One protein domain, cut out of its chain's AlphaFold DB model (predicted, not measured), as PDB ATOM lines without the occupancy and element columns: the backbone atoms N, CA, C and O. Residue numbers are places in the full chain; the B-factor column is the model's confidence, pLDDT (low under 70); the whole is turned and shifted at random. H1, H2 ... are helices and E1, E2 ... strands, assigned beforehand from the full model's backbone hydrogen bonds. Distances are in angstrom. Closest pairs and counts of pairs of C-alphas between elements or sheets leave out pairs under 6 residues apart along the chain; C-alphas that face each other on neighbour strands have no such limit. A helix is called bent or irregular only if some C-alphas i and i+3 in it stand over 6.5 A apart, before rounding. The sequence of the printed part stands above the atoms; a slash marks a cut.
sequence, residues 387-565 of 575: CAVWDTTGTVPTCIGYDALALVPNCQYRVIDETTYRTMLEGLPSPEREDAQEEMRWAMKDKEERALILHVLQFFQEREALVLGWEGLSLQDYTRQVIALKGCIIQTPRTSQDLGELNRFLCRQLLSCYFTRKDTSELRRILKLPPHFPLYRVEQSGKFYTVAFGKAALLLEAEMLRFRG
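What this domain is: This is residues 387 to 565 of the 575 residues of the protein "Type I-D CRISPR-associated helicase Cas3" of Ktedonobacteraceae bacterium (UniProt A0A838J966). Look for two lobes along an elongated model, each built on its own strongly twisted sheet, with H1 and H5 between the two. The first lobe is the sheet E2, E1, E4, E3, with H2 and H3 over one face and H1 and H5 over the other; the second is the sheet E6, E8, E10, E9, E5, E7, curled like part of a barrel, with the long H7 along E8. The printed part has 179 residues, with named elements in the order E1 E2 H1 E3 H2 H3 E4 E5 H4 E6 E7 H5 E8 H6 E9 E10 H7; both sheets, and the class, are mixed. It is compact, with a radius of gyration of the C-alphas of 17.7 A, and spans 58 by 32 by 29 A.

Where its parts are: Find C-alpha 387 at (77.151, 121.286, 151.239), where E1 runs to 391; then come E2 (398 to 403), H1 (404 to 410), E3 (411 to 416), H2 (418 to 425), H3 (430 to 441, 16.6 A) and E4 (453 to 459, 16.6 A). E5 (467 to 470) begins at (77.421, 103.479, 145.469), before H4 (475 to 478), E6 (483 to 485), E7 (488 to 492), H5 (499 to 506), E8 (511 to 516), H6 (520 to 526), E9 (536 to 540) and E10 (543 to 549, 19.2 A). H7 (550 to 563, 20.2 A) ends at (60.079, 103.670, 126.388).

How they stand to each other: In the hairpin E1 and E2, N 389 and O 400 are 2.8 A apart; E1 and E4 are parallel, with N 454 and O 388 at 2.8 A. This sheet makes three layers, helices on both faces: H2 and H3, close but not clearly touching (C-alphas of Leu 425 and Arg 433, 5.6 A), on one, H1 and H5 on the other. E2, H1, E3 form a split strand-helix-strand unit, two same-way strands with others between, its crossover right-handed; so do E8, H6, E9. H1 and H5 are on the other sheet too, where E9 and E5 are parallel, N 468 and O 537 at 2.9 A. H7 is over E8 and E10 at a height over the sheet of 8.8 A, making two layers, helix on one face; H4 is on this sheet, and H6 only grazes it. In H2, H3, H6 and H7 every O i to N i+4 pair is within hydrogen-bond range; H5 has 3 of 4, H1 1 of 3 with 2 of 4 O i to N i+3, and H4 is too short. H1 is only just irregular: C-alphas 406 and 409 are 6.7 A apart.

The domain as a whole: The C-alphas farthest apart, Gly 427 and Gly 565, are 58.3 A apart. The printed part has no cut; the link H3 to E4, 11 residues, is long. Mean pLDDT of the printed part is 92.6, and no printed residue is under 70.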
ATOM      1  N   CYS A 387      76.398 121.184 149.995       95.88
ATOM      2  CA  CYS A 387      77.151 121.286 151.239       95.88
ATOM      3  C   CYS A 387      78.077 122.499 151.187       95.88
ATOM      4  O   CYS A 387      78.507 122.897 150.104       95.88
ATOM      5  N   ALA A 388      78.382 123.073 152.350       96.50
ATOM      6  CA  ALA A 388      79.474 124.028 152.456       96.50
ATOM      7  C   ALA A 388      80.798 123.263 152.393       96.50
ATOM      8  O   ALA A 388      80.941 122.202 153.002       96.50
ATOM      9  N   VAL A 389      81.762 123.800 151.663       95.44
ATOM     10  CA  VAL A 389      83.074 123.198 151.462       95.44
ATOM     11  C   VAL A 389      84.127 124.173 151.941       95.44
ATOM     12  O   VAL A 389      84.152 125.323 151.512       95.44
ATOM     13  N   TRP A 390      85.014 123.682 152.796       94.75
ATOM     14  CA  TRP A 390      86.282 124.318 153.104       94.75
ATOM     15  C   TRP A 390      87.387 123.525 152.414       94.75
ATOM     16  O   TRP A 390      87.691 122.403 152.815       94.75
ATOM     17  N   ASP A 391      87.965 124.080 151.358       92.44
ATOM     18  CA  ASP A 391      89.067 123.468 150.624       92.44
ATOM     19  C   ASP A 391      90.390 124.128 151.022       92.44
ATOM     20  O   ASP A 391      90.605 125.310 150.766       92.44
ATOM     21  N   THR A 392      91.282 123.364 151.659       89.38
ATOM     22  CA  THR A 392      92.640 123.810 152.026       89.38
ATOM     23  C   THR A 392      93.727 123.176 151.163       89.38
ATOM     24  O   THR A 392      94.900 123.232 151.522       89.38
ATOM     25  N   THR A 393      93.356 122.506 150.070       86.00
ATOM     26  CA  THR A 393      94.308 121.795 149.204       86.00
ATOM     27  C   THR A 393      95.000 122.721 148.207       86.00
ATOM     28  O   THR A 393      96.120 122.437 147.787       86.00
ATOM     29  N   GLY A 394      94.352 123.833 147.849       76.62
ATOM     30  CA  GLY A 394      94.923 124.875 147.003       76.62
ATOM     31  C   GLY A 394      95.934 125.764 147.733       76.62
ATOM     32  O   GLY A 394      96.055 125.749 148.956       76.62
ATOM     33  N   THR A 395      96.641 126.598 146.967       70.94
ATOM     34  CA  THR A 395      97.564 127.614 147.511       70.94
ATOM     35  C   THR A 395      96.851 128.660 148.363       70.94
ATOM     36  O   THR A 395      97.415 129.150 149.340       70.94
ATOM     37  N   VAL A 396      95.613 128.989 147.992       79.50
ATOM     38  CA  VAL A 396      94.708 129.855 148.743       79.50
ATOM     39  C   VAL A 396      93.511 129.002 149.159       79.50
ATOM     40  O   VAL A 396      92.876 128.420 148.277       79.50
ATOM     41  N   PRO A 397      93.202 128.902 150.464       84.88
ATOM     42  CA  PRO A 397      92.014 128.202 150.920       84.88
ATOM     43  C   PRO A 397      90.748 128.799 150.311       84.88
ATOM     44  O   PRO A 397      90.627 130.017 150.196       84.88
ATOM     45  N   THR A 398      89.791 127.946 149.973       88.75
ATOM     46  CA  THR A 398      88.553 128.359 149.314       88.75
ATOM     47  C   THR A 398      87.343 127.862 150.091       88.75
ATOM     48  O   THR A 398      87.308 126.723 150.557       88.75
ATOM     49  N   CYS A 399      86.342 128.731 150.224       91.81
ATOM     50  CA  CYS A 399      85.068 128.429 150.864       91.81
ATOM     51  C   CYS A 399      83.934 128.619 149.861       91.81
ATOM     52  O   CYS A 399      83.729 129.726 149.371       91.81
ATOM     53  N   ILE A 400      83.237 127.537 149.526       91.81
ATOM     54  CA  ILE A 400      82.211 127.507 148.471       91.81
ATOM     55  C   ILE A 400      81.089 126.540 148.838       91.81
ATOM     56  O   ILE A 400      81.245 125.697 149.721       91.81
ATOM     57  N   GLY A 401      79.972 126.607 148.123       92.50
ATOM     58  CA  GLY A 401      78.987 125.536 148.110       92.50
ATOM     59  C   GLY A 401      79.268 124.523 147.000       92.50
ATOM     60  O   GLY A 401      79.665 124.890 145.894       92.50
ATOM     61  N   TYR A 402      79.057 123.235 147.272       93.19
ATOM     62  CA  TYR A 402      79.231 122.185 146.268       93.19
ATOM     63  C   TYR A 402      78.309 120.982 146.488       93.19
ATOM     64  O   TYR A 402      77.831 120.732 147.594       93.19
ATOM     65  N   ASP A 403      78.089 120.192 145.437       93.94
ATOM     66  CA  ASP A 403      77.318 118.949 145.512       93.94
ATOM     67  C   ASP A 403      78.138 117.835 146.188       93.94
ATOM     68  O   ASP A 403      79.182 117.408 145.685       93.94
ATOM     69  N   ALA A 404      77.648 117.328 147.320       95.44
ATOM     70  CA  ALA A 404      78.342 116.307 148.099       95.44
ATOM     71  C   ALA A 404      78.545 114.989 147.326       95.44
ATOM     72  O   ALA A 404      79.584 114.348 147.484       95.44
ATOM     73  N   LEU A 405      77.606 114.574 146.465       94.94
ATOM     74  CA  LEU A 405      77.751 113.349 145.665       94.94
ATOM     75  C   LEU A 405      78.765 113.519 144.529       94.94
ATOM     76  O   LEU A 405      79.372 112.536 144.091       94.94
ATOM     77  N   ALA A 406      78.966 114.746 144.051       92.38
ATOM     78  CA  ALA A 406      80.037 115.064 143.117       92.38
ATOM     79  C   ALA A 406      81.406 115.125 143.813       92.38
ATOM     80  O   ALA A 406      82.390 114.653 143.243       92.38
ATOM     81  N   LEU A 407      81.477 115.659 145.036       93.62
ATOM     82  CA  LEU A 407      82.731 115.873 145.765       93.62
ATOM     83  C   LEU A 407      83.288 114.598 146.409       93.62
ATOM     84  O   LEU A 407      84.427 114.221 146.137       93.62
ATOM     85  N   VAL A 408      82.477 113.909 147.219       95.31
ATOM     86  CA  VAL A 408      82.885 112.779 148.079       95.31
ATOM     87  C   VAL A 408      83.686 111.685 147.353       95.31
ATOM     88  O   VAL A 408      84.674 111.220 147.912       95.31
ATOM     89  N   PRO A 409      83.345 111.268 146.117       94.56
ATOM     90  CA  PRO A 409      84.110 110.241 145.400       94.56
ATOM     91  C   PRO A 409      85.519 110.668 144.978       94.56
ATOM     92  O   PRO A 409      86.278 109.846 144.474       94.56
ATOM     93  N   ASN A 410      85.846 111.953 145.088       93.50
ATOM     94  CA  ASN A 410      87.077 112.529 144.563       93.50
ATOM     95  C   ASN A 410      88.023 113.026 145.657       93.50
ATOM     96  O   ASN A 410      89.108 113.490 145.315       93.50
ATOM     97  N   CYS A 411      87.647 112.973 146.935       93.75
ATOM     98  CA  CYS A 411      88.474 113.541 147.991       93.75
ATOM     99  C   CYS A 411      88.354 112.823 149.334       93.75
ATOM    100  O   CYS A 411      87.323 112.245 149.687       93.75
ATOM    101  N   GLN A 412      89.403 112.967 150.138       95.12
ATOM    102  CA  GLN A 412      89.340 112.708 151.566       95.12
ATOM    103  C   GLN A 412      88.828 113.962 152.281       95.12
ATOM    104  O   GLN A 412      89.286 115.070 151.997       95.12
ATOM    105  N   TYR A 413      87.898 113.789 153.219       96.44
ATOM    106  CA  TYR A 413      87.246 114.906 153.903       96.44
ATOM    107  C   TYR A 413      86.992 114.634 155.389       96.44
ATOM    108  O   TYR A 413      87.016 113.485 155.846       96.44
ATOM    109  N   ARG A 414      86.705 115.714 156.121       97.38
ATOM    110  CA  ARG A 414      86.152 115.717 157.480       97.38
ATOM    111  C   ARG A 414      84.837 116.477 157.529       97.38
ATOM    112  O   ARG A 414      84.653 117.430 156.777       97.38
ATOM    113  N   VAL A 415      83.938 116.064 158.413       97.19
ATOM    114  CA  VAL A 415      82.739 116.838 158.751       97.19
ATOM    115  C   VAL A 415      83.090 117.714 159.946       97.19
ATOM    116  O   VAL A 415      83.436 117.199 161.008       97.19
ATOM    117  N   ILE A 416      83.023 119.031 159.768       96.50
ATOM    118  CA  ILE A 416      83.344 120.002 160.821       96.50
ATOM    119  C   ILE A 416      82.090 120.745 161.278       96.50
ATOM    120  O   ILE A 416      81.085 120.792 160.568       96.50
ATOM    121  N   ASP A 417      82.138 121.311 162.481       94.31
ATOM    122  CA  ASP A 417      81.029 122.087 163.022       94.31
ATOM    123  C   ASP A 417      81.016 123.534 162.500       94.31
ATOM    124  O   ASP A 417      82.020 124.089 162.044       94.31
ATOM    125  N   GLU A 418      79.848 124.163 162.611       93.69
ATOM    126  CA  GLU A 418      79.607 125.524 162.139       93.69
ATOM    127  C   GLU A 418      80.452 126.580 162.865       93.69
ATOM    128  O   GLU A 418      80.817 127.584 162.258       93.69
ATOM    129  N   THR A 419      80.808 126.363 164.136       93.12
ATOM    130  CA  THR A 419      81.630 127.317 164.898       93.12
ATOM    131  C   THR A 419      83.041 127.334 164.333       93.12
ATOM    132  O   THR A 419      83.552 128.400 164.004       93.12
ATOM    133  N   THR A 420      83.628 126.150 164.135       93.88
ATOM    134  CA  THR A 420      84.949 125.988 163.515       93.88
ATOM    135  C   THR A 420      85.000 126.638 162.132       93.88
ATOM    136  O   THR A 420      85.929 127.389 161.829       93.88
ATOM    137  N   TYR A 421      83.978 126.403 161.304       94.44
ATOM    138  CA  TYR A 421      83.900 127.009 159.976       94.44
ATOM    139  C   TYR A 421      83.784 128.536 160.046       94.44
ATOM    140  O   TYR A 421      84.547 129.235 159.387       94.44
ATOM    141  N   ARG A 422      82.904 129.078 160.900       92.19
ATOM    142  CA  ARG A 422      82.739 130.532 161.070       92.19
ATOM    143  C   ARG A 422      84.007 131.220 161.566       92.19
ATOM    144  O   ARG A 422      84.330 132.281 161.047       92.19
ATOM    145  N   THR A 423      84.736 130.623 162.508       92.06
ATOM    146  CA  THR A 423      86.023 131.161 162.975       92.06
ATOM    147  C   THR A 423      87.044 131.237 161.843       92.06
ATOM    148  O   THR A 423      87.771 132.216 161.736       92.06
ATOM    149  N   MET A 424      87.085 130.243 160.953       89.06
ATOM    150  CA  MET A 424      87.949 130.309 159.773       89.06
ATOM    151  C   MET A 424      87.511 131.422 158.807       89.06
ATOM    152  O   MET A 424      88.362 132.165 158.315       89.06
ATOM    153  N   LEU A 425      86.202 131.606 158.600       90.69
ATOM    154  CA  LEU A 425      85.673 132.663 157.733       90.69
ATOM    155  C   LEU A 425      86.033 134.085 158.206       90.69
ATOM    156  O   LEU A 425      86.048 135.007 157.393       90.69
ATOM    157  N   GLU A 426      86.337 134.293 159.493       88.81
ATOM    158  CA  GLU A 426      86.819 135.586 160.008       88.81
ATOM    159  C   GLU A 426      88.172 135.998 159.409       88.81
ATOM    160  O   GLU A 426      88.477 137.189 159.357       88.81
ATOM    161  N   GLY A 427      88.962 135.030 158.930       85.19
ATOM    162  CA  GLY A 427      90.234 135.269 158.250       85.19
ATOM    163  C   GLY A 427      90.109 135.639 156.769       85.19
ATOM    164  O   GLY A 427      91.123 135.977 156.158       85.19
ATOM    165  N   LEU A 428      88.906 135.575 156.185       85.00
ATOM    166  CA  LEU A 428      88.671 135.877 154.771       85.00
ATOM    167  C   LEU A 428      88.266 137.346 154.544       85.00
ATOM    168  O   LEU A 428      87.636 137.963 155.412       85.00
ATOM    169  N   PRO A 429      88.567 137.919 153.363       85.56
ATOM    170  CA  PRO A 429      88.043 139.222 152.955       85.56
ATOM    171  C   PRO A 429      86.506 139.269 152.985       85.56
ATOM    172  O   PRO A 429      85.844 138.267 152.720       85.56
ATOM    173  N   SER A 430      85.921 140.448 153.255       86.06
ATOM    174  CA  SER A 430      84.463 140.596 153.431       86.06
ATOM    175  C   SER A 430      83.607 139.994 152.303       86.06
ATOM    176  O   SER A 430      82.684 139.266 152.658       86.06
ATOM    177  N   PRO A 431      83.888 140.216 150.999       85.44
ATOM    178  CA  PRO A 431      83.064 139.645 149.929       85.44
ATOM    179  C   PRO A 431      83.072 138.110 149.929       85.44
ATOM    180  O   PRO A 431      82.020 137.488 149.909       85.44
ATOM    181  N   GLU A 432      84.249 137.493 150.057       84.50
ATOM    182  CA  GLU A 432      84.378 136.027 150.087       84.50
ATOM    183  C   GLU A 432      83.723 135.417 151.327       84.50
ATOM    184  O   GLU A 432      83.110 134.352 151.268       84.50
ATOM    185  N   ARG A 433      83.827 136.111 152.462       89.50
ATOM    186  CA  ARG A 433      83.167 135.716 153.702       89.50
ATOM    187  C   ARG A 433      81.644 135.761 153.574       89.50
ATOM    188  O   ARG A 433      80.983 134.856 154.074       89.50
ATOM    189  N   GLU A 434      81.089 136.808 152.964       89.81
ATOM    190  CA  GLU A 434      79.642 136.954 152.747       89.81
ATOM    191  C   GLU A 434      79.114 135.874 151.795       89.81
ATOM    192  O   GLU A 434      78.138 135.198 152.127       89.81
ATOM    193  N   ASP A 435      79.821 135.626 150.689       88.00
ATOM    194  CA  ASP A 435      79.490 134.563 149.736       88.00
ATOM    195  C   ASP A 435      79.510 133.181 150.415       88.00
ATOM    196  O   ASP A 435      78.547 132.418 150.333       88.00
ATOM    197  N   ALA A 436      80.566 132.870 151.174       90.62
ATOM    198  CA  ALA A 436      80.685 131.601 151.891       90.62
ATOM    199  C   ALA A 436      79.604 131.410 152.974       90.62
ATOM    200  O   ALA A 436      79.174 130.281 153.237       90.62
ATOM    201  N   GLN A 437      79.161 132.498 153.615       91.75
ATOM    202  CA  GLN A 437      78.053 132.466 154.573       91.75
ATOM    203  C   GLN A 437      76.716 132.187 153.886       91.75
ATOM    204  O   GLN A 437      75.918 131.409 154.421       91.75
ATOM    205  N   GLU A 438      76.475 132.784 152.720       90.12
ATOM    206  CA  GLU A 438      75.265 132.522 151.943       90.12
ATOM    207  C   GLU A 438      75.261 131.084 151.404       90.12
ATOM    208  O   GLU A 438      74.262 130.386 151.556       90.12
ATOM    209  N   GLU A 439      76.381 130.569 150.894       89.50
ATOM    210  CA  GLU A 439      76.485 129.167 150.456       89.50
ATOM    211  C   GLU A 439      76.187 128.175 151.592       89.50
ATOM    212  O   GLU A 439      75.440 127.207 151.423       89.50
ATOM    213  N   MET A 440      76.699 128.444 152.797       93.06
ATOM    214  CA  MET A 440      76.415 127.622 153.975       93.06
ATOM    215  C   MET A 440      74.932 127.628 154.362       93.06
ATOM    216  O   MET A 440      74.411 126.615 154.833       93.06
ATOM    217  N   ARG A 441      74.219 128.738 154.144       91.44
ATOM    218  CA  ARG A 441      72.782 128.844 154.433       91.44
ATOM    219  C   ARG A 441      71.949 127.852 153.617       91.44
ATOM    220  O   ARG A 441      70.921 127.378 154.113       91.44
ATOM    221  N   TRP A 442      72.395 127.546 152.399       89.56
ATOM    222  CA  TRP A 442      71.734 126.636 151.459       89.56
ATOM    223  C   TRP A 442      72.232 125.188 151.538       89.56
ATOM    224  O   TRP A 442      71.687 124.319 150.856       89.56
ATOM    225  N   ALA A 443      73.226 124.903 152.381       94.12
ATOM    226  CA  ALA A 443      73.705 123.548 152.613       94.12
ATOM    227  C   ALA A 443      72.637 122.654 153.273       94.12
ATOM    228  O   ALA A 443      71.747 123.115 153.994       94.12
ATOM    229  N   MET A 444      72.757 121.340 153.062       94.94
ATOM    230  CA  MET A 444      71.952 120.331 153.749       94.94
ATOM    231  C   MET A 444      72.031 120.504 155.264       94.94
ATOM    232  O   MET A 444      73.108 120.730 155.811       94.94
ATOM    233  N   LYS A 445      70.898 120.313 155.945       92.62
ATOM    234  CA  LYS A 445      70.799 120.479 157.399       92.62
ATOM    235  C   LYS A 445      70.493 119.188 158.143       92.62
ATOM    236  O   LYS A 445      69.842 118.284 157.605       92.62
ATOM    237  N   ASP A 446      70.953 119.113 159.389       90.56
ATOM    238  CA  ASP A 446      70.639 118.022 160.314       90.56
ATOM    239  C   ASP A 446      69.297 118.232 161.052       90.56
ATOM    240  O   ASP A 446      68.377 118.876 160.550       90.56
ATOM    241  N   LYS A 447      69.112 117.594 162.216       87.56
ATOM    242  CA  LYS A 447      67.885 117.728 163.023       87.56
ATOM    243  C   LYS A 447      67.857 118.995 163.878       87.56
ATOM    244  O   LYS A 447      66.774 119.387 164.297       87.56
ATOM    245  N   GLU A 448      69.018 119.579 164.144       89.75
ATOM    246  CA  GLU A 448      69.204 120.820 164.885       89.75
ATOM    247  C   GLU A 448      69.332 122.037 163.950       89.75
ATOM    248  O   GLU A 448      69.713 123.109 164.406       89.75
ATOM    249  N   GLU A 449      69.000 121.884 162.660       90.19
ATOM    250  CA  GLU A 449      69.112 122.926 161.625       90.19
ATOM    251  C   GLU A 449      70.553 123.409 161.367       90.19
ATOM    252  O   GLU A 449      70.753 124.482 160.792       90.19
ATOM    253  N   ARG A 450      71.560 122.606 161.734       92.69
ATOM    254  CA  ARG A 450      72.978 122.897 161.473       92.69
ATOM    255  C   ARG A 450      73.355 122.482 160.059       92.69
ATOM    256  O   ARG A 450      72.920 121.424 159.604       92.69
ATOM    257  N   ALA A 451      74.165 123.293 159.385       95.56
ATOM    258  CA  ALA A 451      74.622 123.046 158.018       95.56
ATOM    259  C   ALA A 451      75.675 121.924 157.935       95.56
ATOM    260  O   ALA A 451      76.528 121.793 158.811       95.56
ATOM    261  N   LEU A 452      75.645 121.135 156.855       97.06
ATOM    262  CA  LEU A 452      76.719 120.207 156.507       97.06
ATOM    263  C   LEU A 452      77.906 120.987 155.944       97.06
ATOM    264  O   LEU A 452      77.789 121.619 154.890       97.06
ATOM    265  N   ILE A 453      79.051 120.860 156.611       97.56
ATOM    266  CA  ILE A 453      80.308 121.479 156.200       97.56
ATOM    267  C   ILE A 453      81.364 120.387 156.025       97.56
ATOM    268  O   ILE A 453      81.632 119.614 156.949       97.56
ATOM    269  N   LEU A 454      81.957 120.322 154.833       97.31
ATOM    270  CA  LEU A 454      83.011 119.378 154.479       97.31
ATOM    271  C   LEU A 454      84.355 120.102 154.382       97.31
ATOM    272  O   LEU A 454      84.545 120.959 153.523       97.31
ATOM    273  N   HIS A 455      85.304 119.726 155.235       96.75
ATOM    274  CA  HIS A 455      86.700 120.143 155.118       96.75
ATOM    275  C   HIS A 455      87.456 119.148 154.236       96.75
ATOM    276  O   HIS A 455      87.590 117.976 154.595       96.75
ATOM    277  N   VAL A 456      87.918 119.599 153.073       95.25
ATOM    278  CA  VAL A 456      88.663 118.783 152.109       95.25
ATOM    279  C   VAL A 456      90.130 118.729 152.517       95.25
ATOM    280  O   VAL A 456      90.807 119.752 152.602       95.25
ATOM    281  N   LEU A 457      90.623 117.512 152.751       93.25
ATOM    282  CA  LEU A 457      92.003 117.264 153.166       93.25
ATOM    283  C   LEU A 457      92.934 117.049 151.971       93.25
ATOM    284  O   LEU A 457      94.073 117.501 151.989       93.25
ATOM    285  N   GLN A 458      92.460 116.320 150.961       91.12
ATOM    286  CA  GLN A 458      93.191 116.039 149.725       91.12
ATOM    287  C   GLN A 458      92.251 115.489 148.651       91.12
ATOM    288  O   GLN A 458      91.273 114.806 148.967       91.12
ATOM    289  N   PHE A 459      92.585 115.722 147.382       90.38
ATOM    290  CA  PHE A 459      91.916 115.104 146.239       90.38
ATOM    291  C   PHE A 459      92.620 113.814 145.809       90.38
ATOM    292  O   PHE A 459      93.845 113.716 145.826       90.38
ATOM    293  N   PHE A 460      91.840 112.822 145.389       88.31
ATOM    294  CA  PHE A 460      92.363 111.572 144.855       88.31
ATOM    295  C   PHE A 460      92.828 111.736 143.403       88.31
ATOM    296  O   PHE A 460      92.268 112.507 142.615       88.31
ATOM    297  N   GLN A 461      93.847 110.958 143.029       79.44
ATOM    298  CA  GLN A 461      94.280 110.853 141.632       79.44
ATOM    299  C   GLN A 461      93.189 110.204 140.775       79.44
ATOM    300  O   GLN A 461      92.867 110.696 139.691       79.44
ATOM    301  N   GLU A 462      92.566 109.151 141.301       81.56
ATOM    302  CA  GLU A 462      91.468 108.443 140.655       81.56
ATOM    303  C   GLU A 462      90.180 108.569 141.462       81.56
ATOM    304  O   GLU A 462      90.169 108.477 142.688       81.56
ATOM    305  N   ARG A 463      89.074 108.781 140.746       87.31
ATOM    306  CA  ARG A 463      87.740 108.875 141.335       87.31
ATOM    307  C   ARG A 463      87.291 107.506 141.835       87.31
ATOM    308  O   ARG A 463      87.223 106.556 141.055       87.31
ATOM    309  N   GLU A 464      86.870 107.436 143.091       92.38
ATOM    310  CA  GLU A 464      86.315 106.222 143.675       92.38
ATOM    311  C   GLU A 464      84.896 105.925 143.168       92.38
ATOM    312  O   GLU A 464      84.148 106.797 142.705       92.38
ATOM    313  N   ALA A 465      84.492 104.658 143.263       92.69
ATOM    314  CA  ALA A 465      83.138 104.255 142.921       92.69
ATOM    315  C   ALA A 465      82.134 104.817 143.939       92.69
ATOM    316  O   ALA A 465      82.200 104.519 145.128       92.69
ATOM    317  N   LEU A 466      81.154 105.582 143.456       95.69
ATOM    318  CA  LEU A 466      80.021 106.024 144.262       95.69
ATOM    319  C   LEU A 466      78.894 104.992 144.185       95.69
ATOM    320  O   LEU A 466      78.309 104.788 143.116       95.69
ATOM    321  N   VAL A 467      78.575 104.374 145.319       97.00
ATOM    322  CA  VAL A 467      77.421 103.479 145.469       97.00
ATOM    323  C   VAL A 467      76.559 103.988 146.610       97.00
ATOM    324  O   VAL A 467      77.037 104.191 147.728       97.00
ATOM    325  N   LEU A 468      75.284 104.208 146.313       97.88
ATOM    326  CA  LEU A 468      74.292 104.651 147.281       97.88
ATOM    327  C   LEU A 468      73.564 103.451 147.895       97.88
ATOM    328  O   LEU A 468      73.464 102.383 147.295       97.88
ATOM    329  N   GLY A 469      72.999 103.654 149.076       97.12
ATOM    330  CA  GLY A 469      72.064 102.747 149.727       97.12
ATOM    331  C   GLY A 469      70.774 103.468 150.098       97.12
ATOM    332  O   GLY A 469      70.671 104.692 149.978       97.12
ATOM    333  N   TRP A 470      69.788 102.699 150.561       96.62
ATOM    334  CA  TRP A 470      68.516 103.253 151.013       96.62
ATOM    335  C   TRP A 470      68.005 102.559 152.274       96.62
ATOM    336  O   TRP A 470      67.867 101.332 152.299       96.62
ATOM    337  N   GLU A 471      67.695 103.347 153.300       94.06
ATOM    338  CA  GLU A 471      67.187 102.882 154.590       94.06
ATOM    339  C   GLU A 471      65.669 103.086 154.728       94.06
ATOM    340  O   GLU A 471      65.079 104.000 154.151       94.06
ATOM    341  N   GLY A 472      65.025 102.229 155.525       89.06
ATOM    342  CA  GLY A 472      63.643 102.416 155.983       89.06
ATOM    343  C   GLY A 472      62.521 101.998 155.022       89.06
ATOM    344  O   GLY A 472      61.359 102.067 155.415       89.06
ATOM    345  N   LEU A 473      62.819 101.556 153.795       91.25
ATOM    346  CA  LEU A 473      61.816 101.066 152.832       91.25
ATOM    347  C   LEU A 473      62.422 100.141 151.771       91.25
ATOM    348  O   LEU A 473      63.634 100.128 151.592       91.25
ATOM    349  N   SER A 474      61.581  99.406 151.037       92.19
ATOM    350  CA  SER A 474      61.993  98.591 149.885       92.19
ATOM    351  C   SER A 474      61.842  99.371 148.578       92.19
ATOM    352  O   SER A 474      60.749  99.822 148.244       92.19
ATOM    353  N   LEU A 475      62.918  99.506 147.799       92.81
ATOM    354  CA  LEU A 475      62.908 100.261 146.536       92.81
ATOM    355  C   LEU A 475      62.124  99.575 145.411       92.81
ATOM    356  O   LEU A 475      61.775 100.218 144.419       92.81
ATOM    357  N   GLN A 476      61.830  98.279 145.537       88.88
ATOM    358  CA  GLN A 476      61.148  97.517 144.485       88.88
ATOM    359  C   GLN A 476      59.769  98.093 144.128       88.88
ATOM    360  O   GLN A 476      59.351  97.994 142.972       88.88
ATOM    361  N   ASP A 477      59.117  98.732 145.098       87.62
ATOM    362  CA  ASP A 477      57.765  99.278 144.985       87.62
ATOM    363  C   ASP A 477      57.749 100.682 144.342       87.62
ATOM    364  O   ASP A 477      56.697 101.175 143.940       87.62
ATOM    365  N   TYR A 478      58.922 101.303 144.150       90.50
ATOM    366  CA  TYR A 478      59.074 102.712 143.755       90.50
ATOM    367  C   TYR A 478      59.762 102.911 142.393       90.50
ATOM    368  O   TYR A 478      60.430 103.910 142.153       90.50
ATOM    369  N   THR A 479      59.591 101.958 141.471       91.44
ATOM    370  CA  THR A 479      60.266 101.957 140.151       91.44
ATOM    371  C   THR A 479      59.398 102.446 138.980       91.44
ATOM    372  O   THR A 479      59.799 102.415 137.806       91.44
ATOM    373  N   ARG A 480      58.153 102.842 139.269       90.31
ATOM    374  CA  ARG A 480      57.145 103.130 138.239       90.31
ATOM    375  C   ARG A 480      57.122 104.588 137.795       90.31
ATOM    376  O   ARG A 480      56.985 104.808 136.598       90.31
ATOM    377  N   GLN A 481      57.304 105.526 138.719       94.31
ATOM    378  CA  GLN A 481      57.217 106.971 138.495       94.31
ATOM    379  C   GLN A 481      58.154 107.721 139.458       94.31
ATOM    380  O   GLN A 481      58.765 107.096 140.329       94.31
ATOM    381  N   VAL A 482      58.244 109.046 139.323       96.62
ATOM    382  CA  VAL A 482      58.950 109.899 140.288       96.62
ATOM    383  C   VAL A 482      58.224 109.886 141.632       96.62
ATOM    384  O   VAL A 482      56.998 109.949 141.678       96.62
ATOM    385  N   ILE A 483      58.982 109.817 142.725       95.56
ATOM    386  CA  ILE A 483      58.462 109.897 144.091       95.56
ATOM    387  C   ILE A 483      59.437 110.636 145.012       95.56
ATOM    388  O   ILE A 483      60.646 110.579 144.807       95.56
ATOM    389  N   ALA A 484      58.931 111.305 146.049       95.69
ATOM    390  CA  ALA A 484      59.762 111.940 147.067       95.69
ATOM    391  C   ALA A 484      59.999 111.016 148.276       95.69
ATOM    392  O   ALA A 484      59.055 110.690 149.003       95.69
ATOM    393  N   LEU A 485      61.252 110.615 148.523       95.12
ATOM    394  CA  LEU A 485      61.635 109.666 149.578       95.12
ATOM    395  C   LEU A 485      62.783 110.188 150.451       95.12
ATOM    396  O   LEU A 485      63.608 110.979 150.010       95.12
ATOM    397  N   LYS A 486      62.830 109.707 151.699       95.44
ATOM    398  CA  LYS A 486      63.965 109.857 152.628       95.44
ATOM    399  C   LYS A 486      64.715 108.534 152.750       95.44
ATOM    400  O   LYS A 486      64.150 107.504 152.390       95.44
ATOM    401  N   GLY A 487      65.923 108.563 153.313       95.75
ATOM    402  CA  GLY A 487      66.710 107.366 153.632       95.75
ATOM    403  C   GLY A 487      67.924 107.129 152.736       95.75
ATOM    404  O   GLY A 487      68.530 106.068 152.835       95.75
ATOM    405  N   CYS A 488      68.290 108.080 151.872       96.94
ATOM    406  CA  CYS A 488      69.483 107.971 151.033       96.94
ATOM    407  C   CYS A 488      70.760 107.982 151.885       96.94
ATOM    408  O   CYS A 488      70.915 108.837 152.753       96.94
ATOM    409  N   ILE A 489      71.682 107.065 151.605       97.25
ATOM    410  CA  ILE A 489      73.008 107.000 152.230       97.25
ATOM    411  C   ILE A 489      74.072 106.706 151.172       97.25
ATOM    412  O   ILE A 489      73.777 106.128 150.127       97.25
ATOM    413  N   ILE A 490      75.324 107.049 151.451       97.62
ATOM    414  CA  ILE A 490      76.493 106.601 150.693       97.62
ATOM    415  C   ILE A 490      77.030 105.320 151.343       97.62
ATOM    416  O   ILE A 490      77.339 105.295 152.534       97.62
ATOM    417  N   GLN A 491      77.148 104.249 150.556       95.88
ATOM    418  CA  GLN A 491      77.771 102.986 150.969       95.88
ATOM    419  C   GLN A 491      79.254 102.913 150.585       95.88
ATOM    420  O   GLN A 491      80.027 102.203 151.236       95.88
ATOM    421  N   THR A 492      79.642 103.589 149.502       94.62
ATOM    422  CA  THR A 492      81.016 103.690 148.977       94.62
ATOM    423  C   THR A 492      81.162 105.045 148.272       94.62
ATOM    424  O   THR A 492      80.204 105.432 147.597       94.62
ATOM    425  N   PRO A 493      82.288 105.773 148.411       93.69
ATOM    426  CA  PRO A 493      83.545 105.392 149.078       93.69
ATOM    427  C   PRO A 493      83.453 105.301 150.604       93.69
ATOM    428  O   PRO A 493      82.574 105.902 151.214       93.69
ATOM    429  N   ARG A 494      84.365 104.531 151.217       89.19
ATOM    430  CA  ARG A 494      84.519 104.393 152.687       89.19
ATOM    431  C   ARG A 494      85.843 104.956 153.212       89.19
ATOM    432  O   ARG A 494      86.199 104.733 154.363       89.19
ATOM    433  N   THR A 495      86.567 105.657 152.350       84.12
ATOM    434  CA  THR A 495      87.935 106.129 152.581       84.12
ATOM    435  C   THR A 495      87.996 107.227 153.642       84.12
ATOM    436  O   THR A 495      88.944 107.295 154.423       84.12
ATOM    437  N   SER A 496      86.954 108.056 153.729       88.88
ATOM    438  CA  SER A 496      86.810 109.073 154.774       88.88
ATOM    439  C   SER A 496      86.181 108.488 156.041       88.88
ATOM    440  O   SER A 496      85.137 107.838 155.990       88.88
ATOM    441  N   GLN A 497      86.784 108.777 157.199       88.94
ATOM    442  CA  GLN A 497      86.302 108.310 158.510       88.94
ATOM    443  C   GLN A 497      84.918 108.881 158.871       88.94
ATOM    444  O   GLN A 497      84.131 108.218 159.544       88.94
ATOM    445  N   ASP A 498      84.588 110.070 158.362       95.56
ATOM    446  CA  ASP A 498      83.368 110.805 158.712       95.56
ATOM    447  C   ASP A 498      82.197 110.490 157.754       95.56
ATOM    448  O   ASP A 498      81.227 111.241 157.643       95.56
ATOM    449  N   LEU A 499      82.246 109.357 157.042       95.88
ATOM    450  CA  LEU A 499      81.136 108.905 156.193       95.88
ATOM    451  C   LEU A 499      79.839 108.716 156.994       95.88
ATOM    452  O   LEU A 499      78.759 109.078 156.527       95.88
ATOM    453  N   GLY A 500      79.942 108.152 158.202       95.75
ATOM    454  CA  GLY A 500      78.791 107.954 159.084       95.75
ATOM    455  C   GLY A 500      78.119 109.277 159.447       95.75
ATOM    456  O   GLY A 500      76.898 109.374 159.385       95.75
ATOM    457  N   GLU A 501      78.924 110.297 159.747       95.69
ATOM    458  CA  GLU A 501      78.491 111.668 160.022       95.69
ATOM    459  C   GLU A 501      77.731 112.268 158.835       95.69
ATOM    460  O   GLU A 501      76.568 112.647 158.978       95.69
ATOM    461  N   LEU A 502      78.331 112.240 157.642       96.69
ATOM    462  CA  LEU A 502      77.708 112.712 156.404       96.69
ATOM    463  C   LEU A 502      76.377 111.990 156.116       96.69
ATOM    464  O   LEU A 502      75.377 112.623 155.766       96.69
ATOM    465  N   ASN A 503      76.321 110.673 156.325       96.75
ATOM    466  CA  ASN A 503      75.103 109.888 156.121       96.75
ATOM    467  C   ASN A 503      73.951 110.295 157.057       96.75
ATOM    468  O   ASN A 503      72.792 110.148 156.665       96.75
ATOM    469  N   ARG A 504      74.225 110.871 158.242       95.12
ATOM    470  CA  ARG A 504      73.173 111.421 159.124       95.12
ATOM    471  C   ARG A 504      72.454 112.617 158.504       95.12
ATOM    472  O   ARG A 504      71.269 112.813 158.777       95.12
ATOM    473  N   PHE A 505      73.146 113.402 157.680       96.25
ATOM    474  CA  PHE A 505      72.548 114.500 156.922       96.25
ATOM    475  C   PHE A 505      71.772 113.960 155.721       96.25
ATOM    476  O   PHE A 505      70.597 114.299 155.548       96.25
ATOM    477  N   LEU A 506      72.391 113.074 154.930       95.62
ATOM    478  CA  LEU A 506      71.784 112.521 153.712       95.62
ATOM    479  C   LEU A 506      70.482 111.763 153.979       95.62
ATOM    480  O   LEU A 506      69.487 111.989 153.288       95.62
ATOM    481  N   CYS A 507      70.445 110.907 155.007       95.38
ATOM    482  CA  CYS A 507      69.295 110.031 155.243       95.38
ATOM    483  C   CYS A 507      68.008 110.810 155.564       95.38
ATOM    484  O   CYS A 507      66.896 110.302 155.389       95.38
ATOM    485  N   ARG A 508      68.139 112.071 155.995       92.31
ATOM    486  CA  ARG A 508      67.024 112.947 156.374       92.31
ATOM    487  C   ARG A 508      66.452 113.742 155.210       92.31
ATOM    488  O   ARG A 508      65.306 114.205 155.340       92.31
ATOM    489  N   GLN A 509      67.212 113.901 154.127       93.19
ATOM    490  CA  GLN A 509      66.805 114.703 152.979       93.19
ATOM    491  C   GLN A 509      65.602 114.066 152.294       93.19
ATOM    492  O   GLN A 509      65.560 112.855 152.073       93.19
ATOM    493  N   LEU A 510      64.589 114.885 152.001       94.06
ATOM    494  CA  LEU A 510      63.440 114.460 151.210       94.06
ATOM    495  C   LEU A 510      63.766 114.700 149.738       94.06
ATOM    496  O   LEU A 510      63.805 115.840 149.293       94.06
ATOM    497  N   LEU A 511      63.997 113.619 149.004       95.25
ATOM    498  CA  LEU A 511      64.552 113.653 147.659       95.25
ATOM    499  C   LEU A 511      63.498 113.227 146.642       95.25
ATOM    500  O   LEU A 511      62.966 112.122 146.747       95.25
ATOM    501  N   SER A 512      63.240 114.052 145.629       96.25
ATOM    502  CA  SER A 512      62.481 113.644 144.439       96.25
ATOM    503  C   SER A 512      63.343 112.701 143.598       96.25
ATOM    504  O   SER A 512      64.374 113.110 143.072       96.25
ATOM    505  N   CYS A 513      62.946 111.435 143.502       96.69
ATOM    506  CA  CYS A 513      63.747 110.350 142.940       96.69
ATOM    507  C   CYS A 513      62.978 109.579 141.871       96.69
ATOM    508  O   CYS A 513      61.768 109.380 141.984       96.69
ATOM    509  N   TYR A 514      63.705 109.047 140.893       97.50
ATOM    510  CA  TYR A 514      63.207 108.007 139.997       97.50
ATOM    511  C   TYR A 514      64.137 106.801 140.032       97.50
ATOM    512  O   TYR A 514      65.321 106.938 139.726       97.50
ATOM    513  N   PHE A 515      63.592 105.629 140.372       97.06
ATOM    514  CA  PHE A 515      64.336 104.372 140.419       97.06
ATOM    515  C   PHE A 515      64.000 103.469 139.236       97.06
ATOM    516  O   PHE A 515      62.858 103.366 138.791       97.06
ATOM    517  N   THR A 516      64.992 102.717 138.778       95.94
ATOM    518  CA  THR A 516      64.815 101.657 137.784       95.94
ATOM    519  C   THR A 516      65.791 100.518 138.049       95.94
ATOM    520  O   THR A 516      66.846 100.719 138.640       95.94
ATOM    521  N   ARG A 517      65.438  99.301 137.623       94.56
ATOM    522  CA  ARG A 517      66.317  98.119 137.722       94.56
ATOM    523  C   ARG A 517      67.343  98.030 136.590       94.56
ATOM    524  O   ARG A 517      68.178  97.137 136.606       94.56
ATOM    525  N   LYS A 518      67.243  98.918 135.601       94.31
ATOM    526  CA  LYS A 518      68.215  99.015 134.511       94.31
ATOM    527  C   LYS A 518      69.520  99.596 135.030       94.31
ATOM    528  O   LYS A 518      69.492 100.507 135.864       94.31
ATOM    529  N   ASP A 519      70.641  99.089 134.540       93.75
ATOM    530  CA  ASP A 519      71.943  99.634 134.899       93.75
ATOM    531  C   ASP A 519      72.192 100.989 134.215       93.75
ATOM    532  O   ASP A 519      71.512 101.384 133.263       93.75
ATOM    533  N   THR A 520      73.169 101.732 134.731       92.94
ATOM    534  CA  THR A 520      73.472 103.088 134.264       92.94
ATOM    535  C   THR A 520      73.945 103.115 132.811       92.94
ATOM    536  O   THR A 520      73.609 104.050 132.084       92.94
ATOM    537  N   SER A 521      74.690 102.102 132.368       89.94
ATOM    538  CA  SER A 521      75.238 102.030 131.009       89.94
ATOM    539  C   SER A 521      74.157 101.631 130.009       89.94
ATOM    540  O   SER A 521      74.044 102.240 128.944       89.94
ATOM    541  N   GLU A 522      73.301 100.674 130.375       93.12
ATOM    542  CA  GLU A 522      72.108 100.313 129.614       93.12
ATOM    543  C   GLU A 522      71.198 101.528 129.430       93.12
ATOM    544  O   GLU A 522      70.822 101.821 128.298       93.12
ATOM    545  N   LEU A 523      70.889 102.276 130.496       92.94
ATOM    546  CA  LEU A 523      70.039 103.470 130.406       92.94
ATOM    547  C   LEU A 523      70.618 104.532 129.478       92.94
ATOM    548  O   LEU A 523      69.899 105.040 128.613       92.94
ATOM    549  N   ARG A 524      71.912 104.848 129.626       91.25
ATOM    550  CA  ARG A 524      72.595 105.806 128.746       91.25
ATOM    551  C   ARG A 524      72.485 105.393 127.285       91.25
ATOM    552  O   ARG A 524      72.192 106.239 126.449       91.25
ATOM    553  N   ARG A 525      72.653 104.102 126.993       89.12
ATOM    554  CA  ARG A 525      72.584 103.561 125.633       89.12
ATOM    555  C   ARG A 525      71.165 103.574 125.064       89.12
ATOM    556  O   ARG A 525      70.966 104.092 123.970       89.12
ATOM    557  N   ILE A 526      70.182 103.012 125.773       92.56
ATOM    558  CA  ILE A 526      68.822 102.844 125.226       92.56
ATOM    559  C   ILE A 526      68.078 104.175 125.092       92.56
ATOM    560  O   ILE A 526      67.291 104.333 124.165       92.56
ATOM    561  N   LEU A 527      68.331 105.128 125.996       92.06
ATOM    562  CA  LEU A 527      67.689 106.445 125.974       92.06
ATOM    563  C   LEU A 527      68.563 107.522 125.320       92.06
ATOM    564  O   LEU A 527      68.136 108.670 125.261       92.06
ATOM    565  N   LYS A 528      69.775 107.178 124.857       90.19
ATOM    566  CA  LYS A 528      70.775 108.131 124.342       90.19
ATOM    567  C   LYS A 528      70.975 109.316 125.300       90.19
ATOM    568  O   LYS A 528      70.867 110.475 124.909       90.19
ATOM    569  N   LEU A 529      71.178 109.042 126.589       90.75
ATOM    570  CA  LEU A 529      71.311 110.110 127.587       90.75
ATOM    571  C   LEU A 529      72.605 110.907 127.365       90.75
ATOM    572  O   LEU A 529      73.615 110.304 126.992       90.75
ATOM    573  N   PRO A 530      72.618 112.219 127.671       85.88
ATOM    574  CA  PRO A 530      73.847 113.004 127.671       85.88
ATOM    575  C   PRO A 530      74.963 112.341 128.505       85.88
ATOM    576  O   PRO A 530      74.665 111.746 129.553       85.88
ATOM    577  N   PRO A 531      76.247 112.475 128.119       79.75
ATOM    578  CA  PRO A 531      77.373 111.848 128.820       79.75
ATOM    579  C   PRO A 531      77.407 112.135 130.327       79.75
ATOM    580  O   PRO A 531      77.644 111.234 131.131       79.75
ATOM    581  N   HIS A 532      77.068 113.362 130.725       83.00
ATOM    582  CA  HIS A 532      77.049 113.799 132.123       83.00
ATOM    583  C   HIS A 532      75.667 113.753 132.785       83.00
ATOM    584  O   HIS A 532      75.499 114.279 133.880       83.00
ATOM    585  N   PHE A 533      74.670 113.101 132.171       90.81
ATOM    586  CA  PHE A 533      73.361 112.945 132.810       90.81
ATOM    587  C   PHE A 533      73.515 112.241 134.178       90.81
ATOM    588  O   PHE A 533      74.154 111.181 134.227       90.81
ATOM    589  N   PRO A 534      72.992 112.800 135.285       92.25
ATOM    590  CA  PRO A 534      73.327 112.346 136.634       92.25
ATOM    591  C   PRO A 534      72.556 111.070 136.994       92.25
ATOM    592  O   PRO A 534      71.393 111.107 137.397       92.25
ATOM    593  N   LEU A 535      73.227 109.929 136.832       95.31
ATOM    594  CA  LEU A 535      72.747 108.608 137.229       95.31
ATOM    595  C   LEU A 535      73.643 108.039 138.321       95.31
ATOM    596  O   LEU A 535      74.867 108.013 138.167       95.31
ATOM    597  N   TYR A 536      73.024 107.504 139.366       96.44
ATOM    598  CA  TYR A 536      73.722 106.927 140.506       96.44
ATOM    599  C   TYR A 536      73.323 105.467 140.692       96.44
ATOM    600  O   TYR A 536      72.152 105.106 140.550       96.44
ATOM    601  N   ARG A 537      74.302 104.619 141.014       97.06
ATOM    602  CA  ARG A 537      74.061 103.218 141.368       97.06
ATOM    603  C   ARG A 537      73.591 103.143 142.816       97.06
ATOM    604  O   ARG A 537      74.198 103.759 143.689       97.06
ATOM    605  N   VAL A 538      72.551 102.356 143.059       97.38
ATOM    606  CA  VAL A 538      72.025 102.060 144.392       97.38
ATOM    607  C   VAL A 538      72.064 100.557 144.622       97.38
ATOM    608  O   VAL A 538      71.660  99.787 143.748       97.38
ATOM    609  N   GLU A 539      72.514 100.136 145.797       96.12
ATOM    610  CA  GLU A 539      72.457  98.748 146.241       96.12
ATOM    611  C   GLU A 539      71.589  98.621 147.498       96.12
ATOM    612  O   GLU A 539      71.791  99.299 148.508       96.12
ATOM    613  N   GLN A 540      70.602  97.727 147.438       94.31
ATOM    614  CA  GLN A 540      69.732  97.420 148.567       94.31
ATOM    615  C   GLN A 540      69.434  95.922 148.618       94.31
ATOM    616  O   GLN A 540      68.867  95.362 147.678       94.31
ATOM    617  N   SER A 541      69.795  95.279 149.733       89.31
ATOM    618  CA  SER A 541      69.533  93.852 149.987       89.31
ATOM    619  C   SER A 541      69.989  92.940 148.835       89.31
ATOM    620  O   SER A 541      69.243  92.064 148.398       89.31
ATOM    621  N   GLY A 542      71.187  93.192 148.293       88.94
ATOM    622  CA  GLY A 542      71.770  92.438 147.175       88.94
ATOM    623  C   GLY A 542      71.146  92.713 145.800       88.94
ATOM    624  O   GLY A 542      71.503  92.058 144.824       88.94
ATOM    625  N   LYS A 543      70.209  93.665 145.693       93.06
ATOM    626  CA  LYS A 543      69.625  94.112 144.420       93.06
ATOM    627  C   LYS A 543      70.211  95.459 144.009       93.06
ATOM    628  O   LYS A 543      70.369  96.351 144.841       93.06
ATOM    629  N   PHE A 544      70.444  95.616 142.708       94.81
ATOM    630  CA  PHE A 544      70.918  96.865 142.120       94.81
ATOM    631  C   PHE A 544      69.784  97.660 141.481       94.81
ATOM    632  O   PHE A 544      68.908  97.111 140.808       94.81
ATOM    633  N   TYR A 545      69.848  98.971 141.676       97.06
ATOM    634  CA  TYR A 545      68.990  99.950 141.034       97.06
ATOM    635  C   TYR A 545      69.847 101.095 140.497       97.06
ATOM    636  O   TYR A 545      70.953 101.349 140.975       97.06
ATOM    637  N   THR A 546      69.302 101.816 139.529       97.50
ATOM    638  CA  THR A 546      69.780 103.140 139.144       97.50
ATOM    639  C   THR A 546      68.787 104.180 139.638       97.50
ATOM    640  O   THR A 546      67.576 103.975 139.520       97.50
ATOM    641  N   VAL A 547      69.299 105.294 140.161       97.69
ATOM    642  CA  VAL A 547      68.503 106.445 140.591       97.69
ATOM    643  C   VAL A 547      68.963 107.730 139.905       97.69
ATOM    644  O   VAL A 547      70.158 107.941 139.686       97.69
ATOM    645  N   ALA A 548      67.998 108.588 139.587       97.25
ATOM    646  CA  ALA A 548      68.207 110.000 139.284       97.25
ATOM    647  C   ALA A 548      67.422 110.855 140.290       97.25
ATOM    648  O   ALA A 548      66.400 110.402 140.814       97.25
ATOM    649  N   PHE A 549      67.889 112.083 140.535       96.81
ATOM    650  CA  PHE A 549      67.333 113.000 141.537       96.81
ATOM    651  C   PHE A 549      66.814 114.304 140.915       96.81
ATOM    652  O   PHE A 549      67.246 114.698 139.829       96.81
ATOM    653  N   GLY A 550      65.889 114.965 141.611       95.44
ATOM    654  CA  GLY A 550      65.371 116.294 141.279       95.44
ATOM    655  C   GLY A 550      64.874 116.399 139.837       95.44
ATOM    656  O   GLY A 550      64.181 115.512 139.327       95.44
ATOM    657  N   LYS A 551      65.285 117.458 139.138       94.19
ATOM    658  CA  LYS A 551      64.986 117.670 137.715       94.19
ATOM    659  C   LYS A 551      65.369 116.486 136.819       94.19
ATOM    660  O   LYS A 551      64.604 116.133 135.922       94.19
ATOM    661  N   ALA A 552      66.510 115.842 137.073       95.69
ATOM    662  CA  ALA A 552      66.954 114.690 136.292       95.69
ATOM    663  C   ALA A 552      66.043 113.470 136.489       95.69
ATOM    664  O   ALA A 552      65.826 112.717 135.542       95.69
ATOM    665  N   ALA A 553      65.444 113.302 137.673       97.06
ATOM    666  CA  ALA A 553      64.425 112.277 137.901       97.06
ATOM    667  C   ALA A 553      63.199 112.487 136.999       97.06
ATOM    668  O   ALA A 553      62.723 111.538 136.381       97.06
ATOM    669  N   LEU A 554      62.729 113.735 136.885       97.12
ATOM    670  CA  LEU A 554      61.580 114.105 136.048       97.12
ATOM    671  C   LEU A 554      61.873 113.881 134.554       97.12
ATOM    672  O   LEU A 554      61.040 113.341 133.829       97.12
ATOM    673  N   LEU A 555      63.070 114.260 134.095       96.75
ATOM    674  CA  LEU A 555      63.523 114.033 132.717       96.75
ATOM    675  C   LEU A 555      63.616 112.534 132.390       96.75
ATOM    676  O   LEU A 555      63.108 112.088 131.361       96.75
ATOM    677  N   LEU A 556      64.241 111.753 133.278       97.06
ATOM    678  CA  LEU A 556      64.444 110.320 133.082       97.06
ATOM    679  C   LEU A 556      63.125 109.542 133.110       97.06
ATOM    680  O   LEU A 556      62.924 108.657 132.280       97.06
ATOM    681  N   GLU A 557      62.229 109.860 134.047       97.06
ATOM    682  CA  GLU A 557      60.931 109.191 134.151       97.06
ATOM    683  C   GLU A 557      60.077 109.412 132.907       97.06
ATOM    684  O   GLU A 557      59.496 108.445 132.416       97.06
ATOM    685  N   ALA A 558      60.057 110.631 132.358       96.81
ATOM    686  CA  ALA A 558      59.292 110.937 131.152       96.81
ATOM    687  C   ALA A 558      59.769 110.110 129.945       96.81
ATOM    688  O   ALA A 558      58.962 109.511 129.238       96.81
ATOM    689  N   GLU A 559      61.085 110.003 129.743       95.44
ATOM    690  CA  GLU A 559      61.645 109.176 128.666       95.44
ATOM    691  C   GLU A 559      61.421 107.677 128.903       95.44
ATOM    692  O   GLU A 559      61.101 106.933 127.976       95.44
ATOM    693  N   MET A 560      61.524 107.220 130.153       95.31
ATOM    694  CA  MET A 560      61.234 105.830 130.506       95.31
ATOM    695  C   MET A 560      59.755 105.472 130.354       95.31
ATOM    696  O   MET A 560      59.436 104.322 130.044       95.31
ATOM    697  N   LEU A 561      58.848 106.421 130.576       94.56
ATOM    698  CA  LEU A 561      57.418 106.232 130.374       94.56
ATOM    699  C   LEU A 561      57.116 105.977 128.892       94.56
ATOM    700  O   LEU A 561      56.480 104.972 128.564       94.56
ATOM    701  N   ARG A 562      57.694 106.803 128.011       92.06
ATOM    702  CA  ARG A 562      57.636 106.629 126.556       92.06
ATOM    703  C   ARG A 562      58.257 105.307 126.110       92.06
ATOM    704  O   ARG A 562      57.664 104.577 125.323       92.06
ATOM    705  N   PHE A 563      59.418 104.950 126.665       91.62
ATOM    706  CA  PHE A 563      60.079 103.670 126.388       91.62
ATOM    707  C   PHE A 563      59.203 102.459 126.755       91.62
ATOM    708  O   PHE A 563      59.273 101.418 126.107       91.62
ATOM    709  N   ARG A 564      58.345 102.586 127.775       93.00
ATOM    710  CA  ARG A 564      57.374 101.556 128.184       93.00
ATOM    711  C   ARG A 564      56.079 101.571 127.355       93.00
ATOM    712  O   ARG A 564      55.168 100.816 127.681       93.00
ATOM    713  N   GLY A 565      55.975 102.418 126.328       92.12
ATOM    714  CA  GLY A 565      54.783 102.550 125.485       92.12
ATOM    715  C   GLY A 565      53.585 103.170 126.205       92.12
ATOM    716  O   GLY A 565      52.445 102.865 125.862       92.12
TER     717      GLY A 565